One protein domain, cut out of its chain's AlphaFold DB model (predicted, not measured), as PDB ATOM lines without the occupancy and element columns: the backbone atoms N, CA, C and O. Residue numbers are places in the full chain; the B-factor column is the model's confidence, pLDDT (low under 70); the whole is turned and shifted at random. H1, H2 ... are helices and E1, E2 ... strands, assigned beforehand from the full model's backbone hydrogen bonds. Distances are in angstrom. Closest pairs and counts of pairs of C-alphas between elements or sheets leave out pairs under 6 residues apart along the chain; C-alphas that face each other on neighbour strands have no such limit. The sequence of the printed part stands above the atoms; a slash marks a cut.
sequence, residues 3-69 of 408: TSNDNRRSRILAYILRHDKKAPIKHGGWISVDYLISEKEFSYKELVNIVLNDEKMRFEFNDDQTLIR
ATOM      1  N   THR A   3     -22.417  -2.388 -19.128       53.62
ATOM      2  CA  THR A   3     -21.497  -2.554 -20.260       53.62
ATOM      3  C   THR A   3     -21.618  -3.971 -20.838       53.62
ATOM      4  O   THR A   3     -22.035  -4.907 -20.153       53.62
ATOM      5  N   SER A   4     -21.230  -4.168 -22.104       62.00
ATOM      6  CA  SER A   4     -21.190  -5.504 -22.741       62.00
ATOM      7  C   SER A   4     -20.357  -6.520 -21.933       62.00
ATOM      8  O   SER A   4     -20.682  -7.711 -21.874       62.00
ATOM      9  N   ASN A   5     -19.325  -6.037 -21.231       65.25
ATOM     10  CA  ASN A   5     -18.461  -6.857 -20.389       65.25
ATOM     11  C   ASN A   5     -19.170  -7.345 -19.108       65.25
ATOM     12  O   ASN A   5     -19.057  -8.523 -18.763       65.25
ATOM     13  N   ASP A   6     -19.988  -6.500 -18.467       68.56
ATOM     14  CA  ASP A   6     -20.759  -6.864 -17.262       68.56
ATOM     15  C   ASP A   6     -21.746  -8.010 -17.545       68.56
ATOM     16  O   ASP A   6     -21.857  -8.973 -16.780       68.56
ATOM     17  N   ASN A   7     -22.403  -7.976 -18.711       79.19
ATOM     18  CA  ASN A   7     -23.298  -9.048 -19.159       79.19
ATOM     19  C   ASN A   7     -22.553 -10.360 -19.457       79.19
ATOM     20  O   ASN A   7     -23.114 -11.449 -19.315       79.19
ATOM     21  N   ARG A   8     -21.288 -10.304 -19.888       88.88
ATOM     22  CA  ARG A   8     -20.460 -11.505 -20.082       88.88
ATOM     23  C   ARG A   8     -20.066 -12.128 -18.748       88.88
ATOM     24  O   ARG A   8     -20.206 -13.339 -18.591       88.88
ATOM     25  N   ARG A   9     -19.622 -11.322 -17.790       93.56
ATOM     26  CA  ARG A   9     -19.157 -11.805 -16.484       93.56
ATOM     27  C   ARG A   9     -20.297 -12.343 -15.622       93.56
ATOM     28  O   ARG A   9     -20.155 -13.420 -15.052       93.56
ATOM     29  N   SER A  10     -21.472 -11.713 -15.663       92.81
ATOM     30  CA  SER A  10     -22.695 -12.256 -15.050       92.81
ATOM     31  C   SER A  10     -23.077 -13.642 -15.605       92.81
ATOM     32  O   SER A  10     -23.438 -14.539 -14.843       92.81
ATOM     33  N   ARG A  11     -22.934 -13.872 -16.921       92.50
ATOM     34  CA  ARG A  11     -23.162 -15.199 -17.528       92.50
ATOM     35  C   ARG A  11     -22.145 -16.243 -17.066       92.50
ATOM     36  O   ARG A  11     -22.533 -17.384 -16.831       92.50
ATOM     37  N   ILE A  12     -20.874 -15.864 -16.919       95.56
ATOM     38  CA  ILE A  12     -19.824 -16.755 -16.395       95.56
ATOM     39  C   ILE A  12     -20.129 -17.131 -14.942       95.56
ATOM     40  O   ILE A  12     -20.096 -18.312 -14.604       95.56
ATOM     41  N   LEU A  13     -20.504 -16.157 -14.108       96.44
ATOM     42  CA  LEU A  13     -20.908 -16.417 -12.728       96.44
ATOM     43  C   LEU A  13     -22.125 -17.353 -12.669       96.44
ATOM     44  O   LEU A  13     -22.103 -18.342 -11.942       96.44
ATOM     45  N   ALA A  14     -23.153 -17.109 -13.492       95.31
ATOM     46  CA  ALA A  14     -24.305 -18.006 -13.601       95.31
ATOM     47  C   ALA A  14     -23.901 -19.433 -13.988       95.31
ATOM     48  O   ALA A  14     -24.445 -20.381 -13.428       95.31
ATOM     49  N   TYR A  15     -22.959 -19.596 -14.920       96.19
ATOM     50  CA  TYR A  15     -22.450 -20.910 -15.302       96.19
ATOM     51  C   TYR A  15     -21.776 -21.623 -14.126       96.19
ATOM     52  O   TYR A  15     -22.132 -22.760 -13.822       96.19
ATOM     53  N   ILE A  16     -20.866 -20.945 -13.423       96.38
ATOM     54  CA  ILE A  16     -20.144 -21.522 -12.281       96.38
ATOM     55  C   ILE A  16     -21.120 -21.948 -11.181       96.38
ATOM     56  O   ILE A  16     -21.035 -23.067 -10.689       96.38
ATOM     57  N   LEU A  17     -22.080 -21.085 -10.838       96.06
ATOM     58  CA  LEU A  17     -23.019 -21.337  -9.744       96.06
ATOM     59  C   LEU A  17     -24.087 -22.392 -10.080       96.06
ATOM     60  O   LEU A  17     -24.664 -22.968  -9.167       96.06
ATOM     61  N   ARG A  18     -24.387 -22.646 -11.364       95.44
ATOM     62  CA  ARG A  18     -25.530 -23.494 -11.775       95.44
ATOM     63  C   ARG A  18     -25.150 -24.778 -12.505       95.44
ATOM     64  O   ARG A  18     -25.963 -25.704 -12.528       95.44
ATOM     65  N   HIS A  19     -23.982 -24.815 -13.144       93.75
ATOM     66  CA  HIS A  19     -23.650 -25.803 -14.176       93.75
ATOM     67  C   HIS A  19     -22.268 -26.445 -14.026       93.75
ATOM     68  O   HIS A  19     -22.083 -27.580 -14.468       93.75
ATOM     69  N   ASP A  20     -21.295 -25.745 -13.438       93.19
ATOM     70  CA  ASP A  20     -19.927 -26.249 -13.308       93.19
ATOM     71  C   ASP A  20     -19.856 -27.381 -12.270       93.19
ATOM     72  O   ASP A  20     -19.830 -27.149 -11.064       93.19
ATOM     73  N   LYS A  21     -19.777 -28.630 -12.750       89.69
ATOM     74  CA  LYS A  21     -19.651 -29.832 -11.906       89.69
ATOM     75  C   LYS A  21     -18.381 -29.851 -11.046       89.69
ATOM     76  O   LYS A  21     -18.296 -30.663 -10.132       89.69
ATOM     77  N   LYS A  22     -17.377 -29.025 -11.365       92.44
ATOM     78  CA  LYS A  22     -16.118 -28.931 -10.610       92.44
ATOM     79  C   LYS A  22     -16.146 -27.822  -9.561       92.44
ATOM     80  O   LYS A  22     -15.235 -27.759  -8.739       92.44
ATOM     81  N   ALA A  23     -17.137 -26.933  -9.600       91.50
ATOM     82  CA  ALA A  23     -17.245 -25.866  -8.621       91.50
ATOM     83  C   ALA A  23     -17.672 -26.445  -7.256       91.50
ATOM     84  O   ALA A  23     -18.534 -27.328  -7.211       91.50
ATOM     85  N   PRO A  24     -17.098 -25.977  -6.133       93.19
ATOM     86  CA  PRO A  24     -17.367 -26.510  -4.800       93.19
ATOM     87  C   PRO A  24     -18.696 -25.971  -4.240       93.19
ATOM     88  O   PRO A  24     -18.718 -25.255  -3.239       93.19
ATOM     89  N   ILE A  25     -19.805 -26.294  -4.911       93.31
ATOM     90  CA  ILE A  25     -21.162 -25.909  -4.508       93.31
ATOM     91  C   ILE A  25     -21.555 -26.709  -3.264       93.31
ATOM     92  O   ILE A  25     -21.581 -27.939  -3.276       93.31
ATOM     93  N   LYS A  26     -21.855 -25.997  -2.177       92.88
ATOM     94  CA  LYS A  26     -22.290 -26.571  -0.899       92.88
ATOM     95  C   LYS A  26     -23.819 -26.646  -0.814       92.88
ATOM     96  O   LYS A  26     -24.536 -26.117  -1.664       92.88
ATOM     97  N   HIS A  27     -24.313 -27.275   0.256       90.69
ATOM     98  CA  HIS A  27     -25.732 -27.252   0.626       90.69
ATOM     99  C   HIS A  27     -26.286 -25.819   0.598       90.69
ATOM    100  O   HIS A  27     -25.611 -24.878   1.016       90.69
ATOM    101  N   GLY A  28     -27.505 -25.649   0.096       89.81
ATOM    102  CA  GLY A  28     -28.131 -24.349  -0.121       89.81
ATOM    103  C   GLY A  28     -27.675 -23.634  -1.397       89.81
ATOM    104  O   GLY A  28     -28.156 -22.533  -1.645       89.81
ATOM    105  N   GLY A  29     -26.776 -24.217  -2.200       93.62
ATOM    106  CA  GLY A  29     -26.248 -23.607  -3.432       93.62
ATOM    107  C   GLY A  29     -25.053 -22.671  -3.230       93.62
ATOM    108  O   GLY A  29     -24.655 -21.980  -4.165       93.62
ATOM    109  N   TRP A  30     -24.485 -22.622  -2.024       96.50
ATOM    110  CA  TRP A  30     -23.448 -21.658  -1.657       96.50
ATOM    111  C   TRP A  30     -22.063 -22.010  -2.207       96.50
ATOM    112  O   TRP A  30     -21.601 -23.145  -2.081       96.50
ATOM    113  N   ILE A  31     -21.361 -21.001  -2.725       97.12
ATOM    114  CA  ILE A  31     -19.930 -21.031  -3.048       97.12
ATOM    115  C   ILE A  31     -19.217 -19.924  -2.265       97.12
ATOM    116  O   ILE A  31     -19.768 -18.847  -2.054       97.12
ATOM    117  N   SER A  32     -17.980 -20.185  -1.840       97.56
ATOM    118  CA  SER A  32     -17.124 -19.173  -1.211       97.56
ATOM    119  C   SER A  32     -16.752 -18.054  -2.186       97.56
ATOM    120  O   SER A  32     -16.324 -18.308  -3.312       97.56
ATOM    121  N   VAL A  33     -16.863 -16.810  -1.727       97.62
ATOM    122  CA  VAL A  33     -16.420 -15.635  -2.483       97.62
ATOM    123  C   VAL A  33     -14.910 -15.673  -2.730       97.62
ATOM    124  O   VAL A  33     -14.478 -15.416  -3.853       97.62
ATOM    125  N   ASP A  34     -14.118 -16.107  -1.747       96.69
ATOM    126  CA  ASP A  34     -12.666 -16.265  -1.893       96.69
ATOM    127  C   ASP A  34     -12.297 -17.264  -2.993       96.69
ATOM    128  O   ASP A  34     -11.361 -17.021  -3.752       96.69
ATOM    129  N   TYR A  35     -13.058 -18.356  -3.142       96.69
ATOM    130  CA  TYR A  35     -12.875 -19.300  -4.251       96.69
ATOM    131  C   TYR A  35     -13.098 -18.628  -5.612       96.69
ATOM    132  O   TYR A  35     -12.320 -18.829  -6.540       96.69
ATOM    133  N   LEU A  36     -14.142 -17.804  -5.752       97.00
ATOM    134  CA  LEU A  36     -14.402 -17.105  -7.014       97.00
ATOM    135  C   LEU A  36     -13.309 -16.081  -7.339       97.00
ATOM    136  O   LEU A  36     -12.980 -15.891  -8.511       97.00
ATOM    137  N   ILE A  37     -12.746 -15.444  -6.313       96.25
ATOM    138  CA  ILE A  37     -11.669 -14.467  -6.473       96.25
ATOM    139  C   ILE A  37     -10.353 -15.148  -6.855       96.25
ATOM    140  O   ILE A  37      -9.696 -14.723  -7.802       96.25
ATOM    141  N   SER A  38      -9.985 -16.218  -6.148       94.75
ATOM    142  CA  SER A  38      -8.710 -16.921  -6.339       94.75
ATOM    143  C   SER A  38      -8.682 -17.817  -7.579       94.75
ATOM    144  O   SER A  38      -7.704 -17.793  -8.317       94.75
ATOM    145  N   GLU A  39      -9.756 -18.564  -7.848       94.25
ATOM    146  CA  GLU A  39      -9.754 -19.645  -8.850       94.25
ATOM    147  C   GLU A  39     -10.540 -19.316 -10.128       94.25
ATOM    148  O   GLU A  39     -10.434 -20.022 -11.132       94.25
ATOM    149  N   LYS A  40     -11.396 -18.286 -10.099       93.12
ATOM    150  CA  LYS A  40     -12.285 -17.927 -11.224       93.12
ATOM    151  C   LYS A  40     -12.102 -16.482 -11.696       93.12
ATOM    152  O   LYS A  40     -12.901 -15.993 -12.498       93.12
ATOM    153  N   GLU A  41     -11.041 -15.828 -11.222       93.50
ATOM    154  CA  GLU A  41     -10.606 -14.485 -11.626       93.50
ATOM    155  C   GLU A  41     -11.692 -13.409 -11.455       93.50
ATOM    156  O   GLU A  41     -11.797 -12.491 -12.269       93.50
ATOM    157  N   PHE A  42     -12.558 -13.520 -10.445       96.12
ATOM    158  CA  PHE A  42     -13.480 -12.441 -10.076       96.12
ATOM    159  C   PHE A  42     -12.818 -11.452  -9.117       96.12
ATOM    160  O   PHE A  42     -11.960 -11.810  -8.322       96.12
ATOM    161  N   SER A  43     -13.241 -10.189  -9.146       96.12
ATOM    162  CA  SER A  43     -12.974  -9.282  -8.022       96.12
ATOM    163  C   SER A  43     -14.205  -9.187  -7.126       96.12
ATOM    164  O   SER A  43     -15.335  -9.277  -7.606       96.12
ATOM    165  N   TYR A  44     -14.017  -8.940  -5.828       95.75
ATOM    166  CA  TYR A  44     -15.147  -8.722  -4.919       95.75
ATOM    167  C   TYR A  44     -16.063  -7.585  -5.401       95.75
ATOM    168  O   TYR A  44     -17.279  -7.743  -5.475       95.75
ATOM    169  N   LYS A  45     -15.472  -6.458  -5.830       95.38
ATOM    170  CA  LYS A  45     -16.213  -5.312  -6.379       95.38
ATOM    171  C   LYS A  45     -17.051  -5.702  -7.597       95.38
ATOM    172  O   LYS A  45     -18.168  -5.217  -7.751       95.38
ATOM    173  N   GLU A  46     -16.521  -6.566  -8.456       95.19
ATOM    174  CA  GLU A  46     -17.252  -7.083  -9.608       95.19
ATOM    175  C   GLU A  46     -18.431  -7.967  -9.187       95.19
ATOM    176  O   GLU A  46     -19.526  -7.778  -9.708       95.19
ATOM    177  N   LEU A  47     -18.242  -8.881  -8.230       96.50
ATOM    178  CA  LEU A  47     -19.325  -9.730  -7.722       96.50
ATOM    179  C   LEU A  47     -20.444  -8.884  -7.106       96.50
ATOM    180  O   LEU A  47     -21.603  -9.049  -7.478       96.50
ATOM    181  N   VAL A  48     -20.098  -7.919  -6.248       95.50
ATOM    182  CA  VAL A  48     -21.058  -6.963  -5.673       95.50
ATOM    183  C   VAL A  48     -21.797  -6.203  -6.773       95.50
ATOM    184  O   VAL A  48     -23.020  -6.109  -6.738       95.50
ATOM    185  N   ASN A  49     -21.085  -5.717  -7.791       93.62
ATOM    186  CA  ASN A  49     -21.703  -5.016  -8.913       93.62
ATOM    187  C   ASN A  49     -22.655  -5.917  -9.718       93.62
ATOM    188  O   ASN A  49     -23.723  -5.460 -10.123       93.62
ATOM    189  N   ILE A  50     -22.299  -7.187  -9.944       94.88
ATOM    190  CA  ILE A  50     -23.165  -8.151 -10.632       94.88
ATOM    191  C   ILE A  50     -24.444  -8.387  -9.827       94.88
ATOM    192  O   ILE A  50     -25.519  -8.321 -10.415       94.88
ATOM    193  N   VAL A  51     -24.338  -8.630  -8.515       94.44
ATOM    194  CA  VAL A  51     -25.496  -8.900  -7.646       94.44
ATOM    195  C   VAL A  51     -26.400  -7.669  -7.533       94.44
ATOM    196  O   VAL A  51     -27.598  -7.774  -7.769       94.44
ATOM    197  N   LEU A  52     -25.839  -6.485  -7.255       91.50
ATOM    198  CA  LEU A  52     -26.616  -5.247  -7.087       91.50
ATOM    199  C   LEU A  52     -27.365  -4.822  -8.353       91.50
ATOM    200  O   LEU A  52     -28.447  -4.251  -8.266       91.50
ATOM    201  N   ASN A  53     -26.796  -5.082  -9.532       89.56
ATOM    202  CA  ASN A  53     -27.427  -4.725 -10.800       89.56
ATOM    203  C   ASN A  53     -28.233  -5.881 -11.406       89.56
ATOM    204  O   ASN A  53     -28.654  -5.793 -12.563       89.56
ATOM    205  N   ASP A  54     -28.441  -6.985 -10.693       87.38
ATOM    206  CA  ASP A  54     -29.196  -8.107 -11.227       87.38
ATOM    207  C   ASP A  54     -30.708  -7.895 -11.113       87.38
ATOM    208  O   ASP A  54     -31.367  -8.351 -10.186       87.38
ATOM    209  N   GLU A  55     -31.277  -7.267 -12.138       84.56
ATOM    210  CA  GLU A  55     -32.724  -7.054 -12.297       84.56
ATOM    211  C   GLU A  55     -33.558  -8.343 -12.204       84.56
ATOM    212  O   GLU A  55     -34.754  -8.290 -11.930       84.56
ATOM    213  N   LYS A  56     -32.948  -9.511 -12.449       81.94
ATOM    214  CA  LYS A  56     -33.623 -10.817 -12.395       81.94
ATOM    215  C   LYS A  56     -33.404 -11.549 -11.074       81.94
ATOM    216  O   LYS A  56     -33.838 -12.697 -10.964       81.94
ATOM    217  N   MET A  57     -32.711 -10.915 -10.122       87.81
ATOM    218  CA  MET A  57     -32.435 -11.425  -8.778       87.81
ATOM    219  C   MET A  57     -31.984 -12.893  -8.801       87.81
ATOM    220  O   MET A  57     -32.557 -13.767  -8.164       87.81
ATOM    221  N   ARG A  58     -31.003 -13.213  -9.642       90.62
ATOM    222  CA  ARG A  58     -30.471 -14.567  -9.827       90.62
ATOM    223  C   ARG A  58     -29.528 -14.968  -8.720       90.62
ATOM    224  O   ARG A  58     -29.344 -16.172  -8.543       90.62
ATOM    225  N   PHE A  59     -28.885 -13.994  -8.092       95.19
ATOM    226  CA  PHE A  59     -27.772 -14.182  -7.181       95.19
ATOM    227  C   PHE A  59     -28.039 -13.482  -5.861       95.19
ATOM    228  O   PHE A  59     -28.643 -12.412  -5.841       95.19
ATOM    229  N   GLU A  60     -27.506 -14.048  -4.790       95.31
ATOM    230  CA  GLU A  60     -27.467 -13.384  -3.495       95.31
ATOM    231  C   GLU A  60     -26.198 -13.749  -2.733       95.31
ATOM    232  O   GLU A  60     -25.613 -14.819  -2.938       95.31
ATOM    233  N   PHE A  61     -25.801 -12.839  -1.850       97.38
ATOM    234  CA  PHE A  61     -24.814 -13.100  -0.815       97.38
ATOM    235  C   PHE A  61     -25.505 -13.581   0.461       97.38
ATOM    236  O   PHE A  61     -26.678 -13.283   0.684       97.38
ATOM    237  N   ASN A  62     -24.773 -14.294   1.312       95.62
ATOM    238  CA  ASN A  62     -25.168 -14.458   2.707       95.62
ATOM    239  C   ASN A  62     -24.917 -13.155   3.500       95.62
ATOM    240  O   ASN A  62     -24.306 -12.217   2.986       95.62
ATOM    241  N   ASP A  63     -25.358 -13.106   4.758       94.81
ATOM    242  CA  ASP A  63     -25.367 -11.879   5.573       94.81
ATOM    243  C   ASP A  63     -23.998 -11.185   5.701       94.81
ATOM    244  O   ASP A  63     -23.915  -9.959   5.634       94.81
ATOM    245  N   ASP A  64     -22.912 -11.952   5.852       96.12
ATOM    246  CA  ASP A  64     -21.541 -11.428   5.953       96.12
ATOM    247  C   ASP A  64     -20.803 -11.337   4.600       96.12
ATOM    248  O   ASP A  64     -19.636 -10.951   4.549       96.12
ATOM    249  N   GLN A  65     -21.486 -11.668   3.500       97.00
ATOM    250  CA  GLN A  65     -20.986 -11.677   2.122       97.00
ATOM    251  C   GLN A  65     -19.743 -12.540   1.873       97.00
ATOM    252  O   GLN A  65     -19.007 -12.314   0.909       97.00
ATOM    253  N   THR A  66     -19.510 -13.560   2.698       97.00
ATOM    254  CA  THR A  66     -18.428 -14.538   2.489       97.00
ATOM    255  C   THR A  66     -18.819 -15.657   1.520       97.00
ATOM    256  O   THR A  66     -17.956 -16.337   0.949       97.00
ATOM    257  N   LEU A  67     -20.121 -15.840   1.293       97.62
ATOM    258  CA  LEU A  67     -20.708 -16.829   0.400       97.62
ATOM    259  C   LEU A  67     -21.641 -16.156  -0.609       97.62
ATOM    260  O   LEU A  67     -22.338 -15.196  -0.295       97.62
ATOM    261  N   ILE A  68     -21.701 -16.716  -1.813       98.06
ATOM    262  CA  ILE A  68     -22.622 -16.312  -2.875       98.06
ATOM    263  C   ILE A  68     -23.284 -17.548  -3.480       98.06
ATOM    264  O   ILE A  68     -22.652 -18.600  -3.610       98.06
ATOM    265  N   ARG A  69     -24.559 -17.441  -3.852       96.69
ATOM    266  CA  ARG A  69     -25.294 -18.515  -4.532       96.69
ATOM    267  C   ARG A  69     -26.144 -18.000  -5.675       96.69
ATOM    268  O   ARG A  69     -26.448 -16.811  -5.751       96.69
TER     269      ARG A  69
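What this domain is: This is residues 3 to 69 of the 408 residues of an uncharacterized protein of Muribaculum sp. NM65_B17 (UniProt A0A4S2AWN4). A small antiparallel sheet, order E1, E3, E2, has three helices over one face, making two layers. The printed part has 67 residues, mixed in class, with H1, E1, H2, H3, E2, E3 along it. It is compact, radius of gyration of the C-alphas 11.0 A, spans 31 by 25 by 21 A.

Where its parts are: Find C-alpha 4 at (-21.190, -5.504, -22.741); from there H1, residues 4 to 18, runs 21.5 A. Then come E1, 30 to 32; H2, 33 to 39; H3, 44 to 52; E2, 59 to 61; and E3, 67 to 69, ending at (-25.294, -18.515, -4.532).

How they stand to each other: H1 only just touches H3, by residues 6 to 10 alone, with 3 pairs of C-alphas within 8 A, closest Ser 10 and Ile 50 at 6.0 A; they are about perpendicular, 89 degrees. E1, H2, H3, E2 form a split strand-helix-strand unit, E3 between its same-way strands, with a right-handed crossover. Look for hydrogen-bond range at N 31 and O 68, 2.9 A, between E1 and E3, and at N 60 and O 69, 3.1 A, in hairpin E2 and E3. In H1, H2 and H3 every O i to N i+4 pair is within range.

The domain as a whole: The printed part has no cut. The link H1 to E1 is long, 11 residues. Residues 3 to 6 have pLDDT under 70.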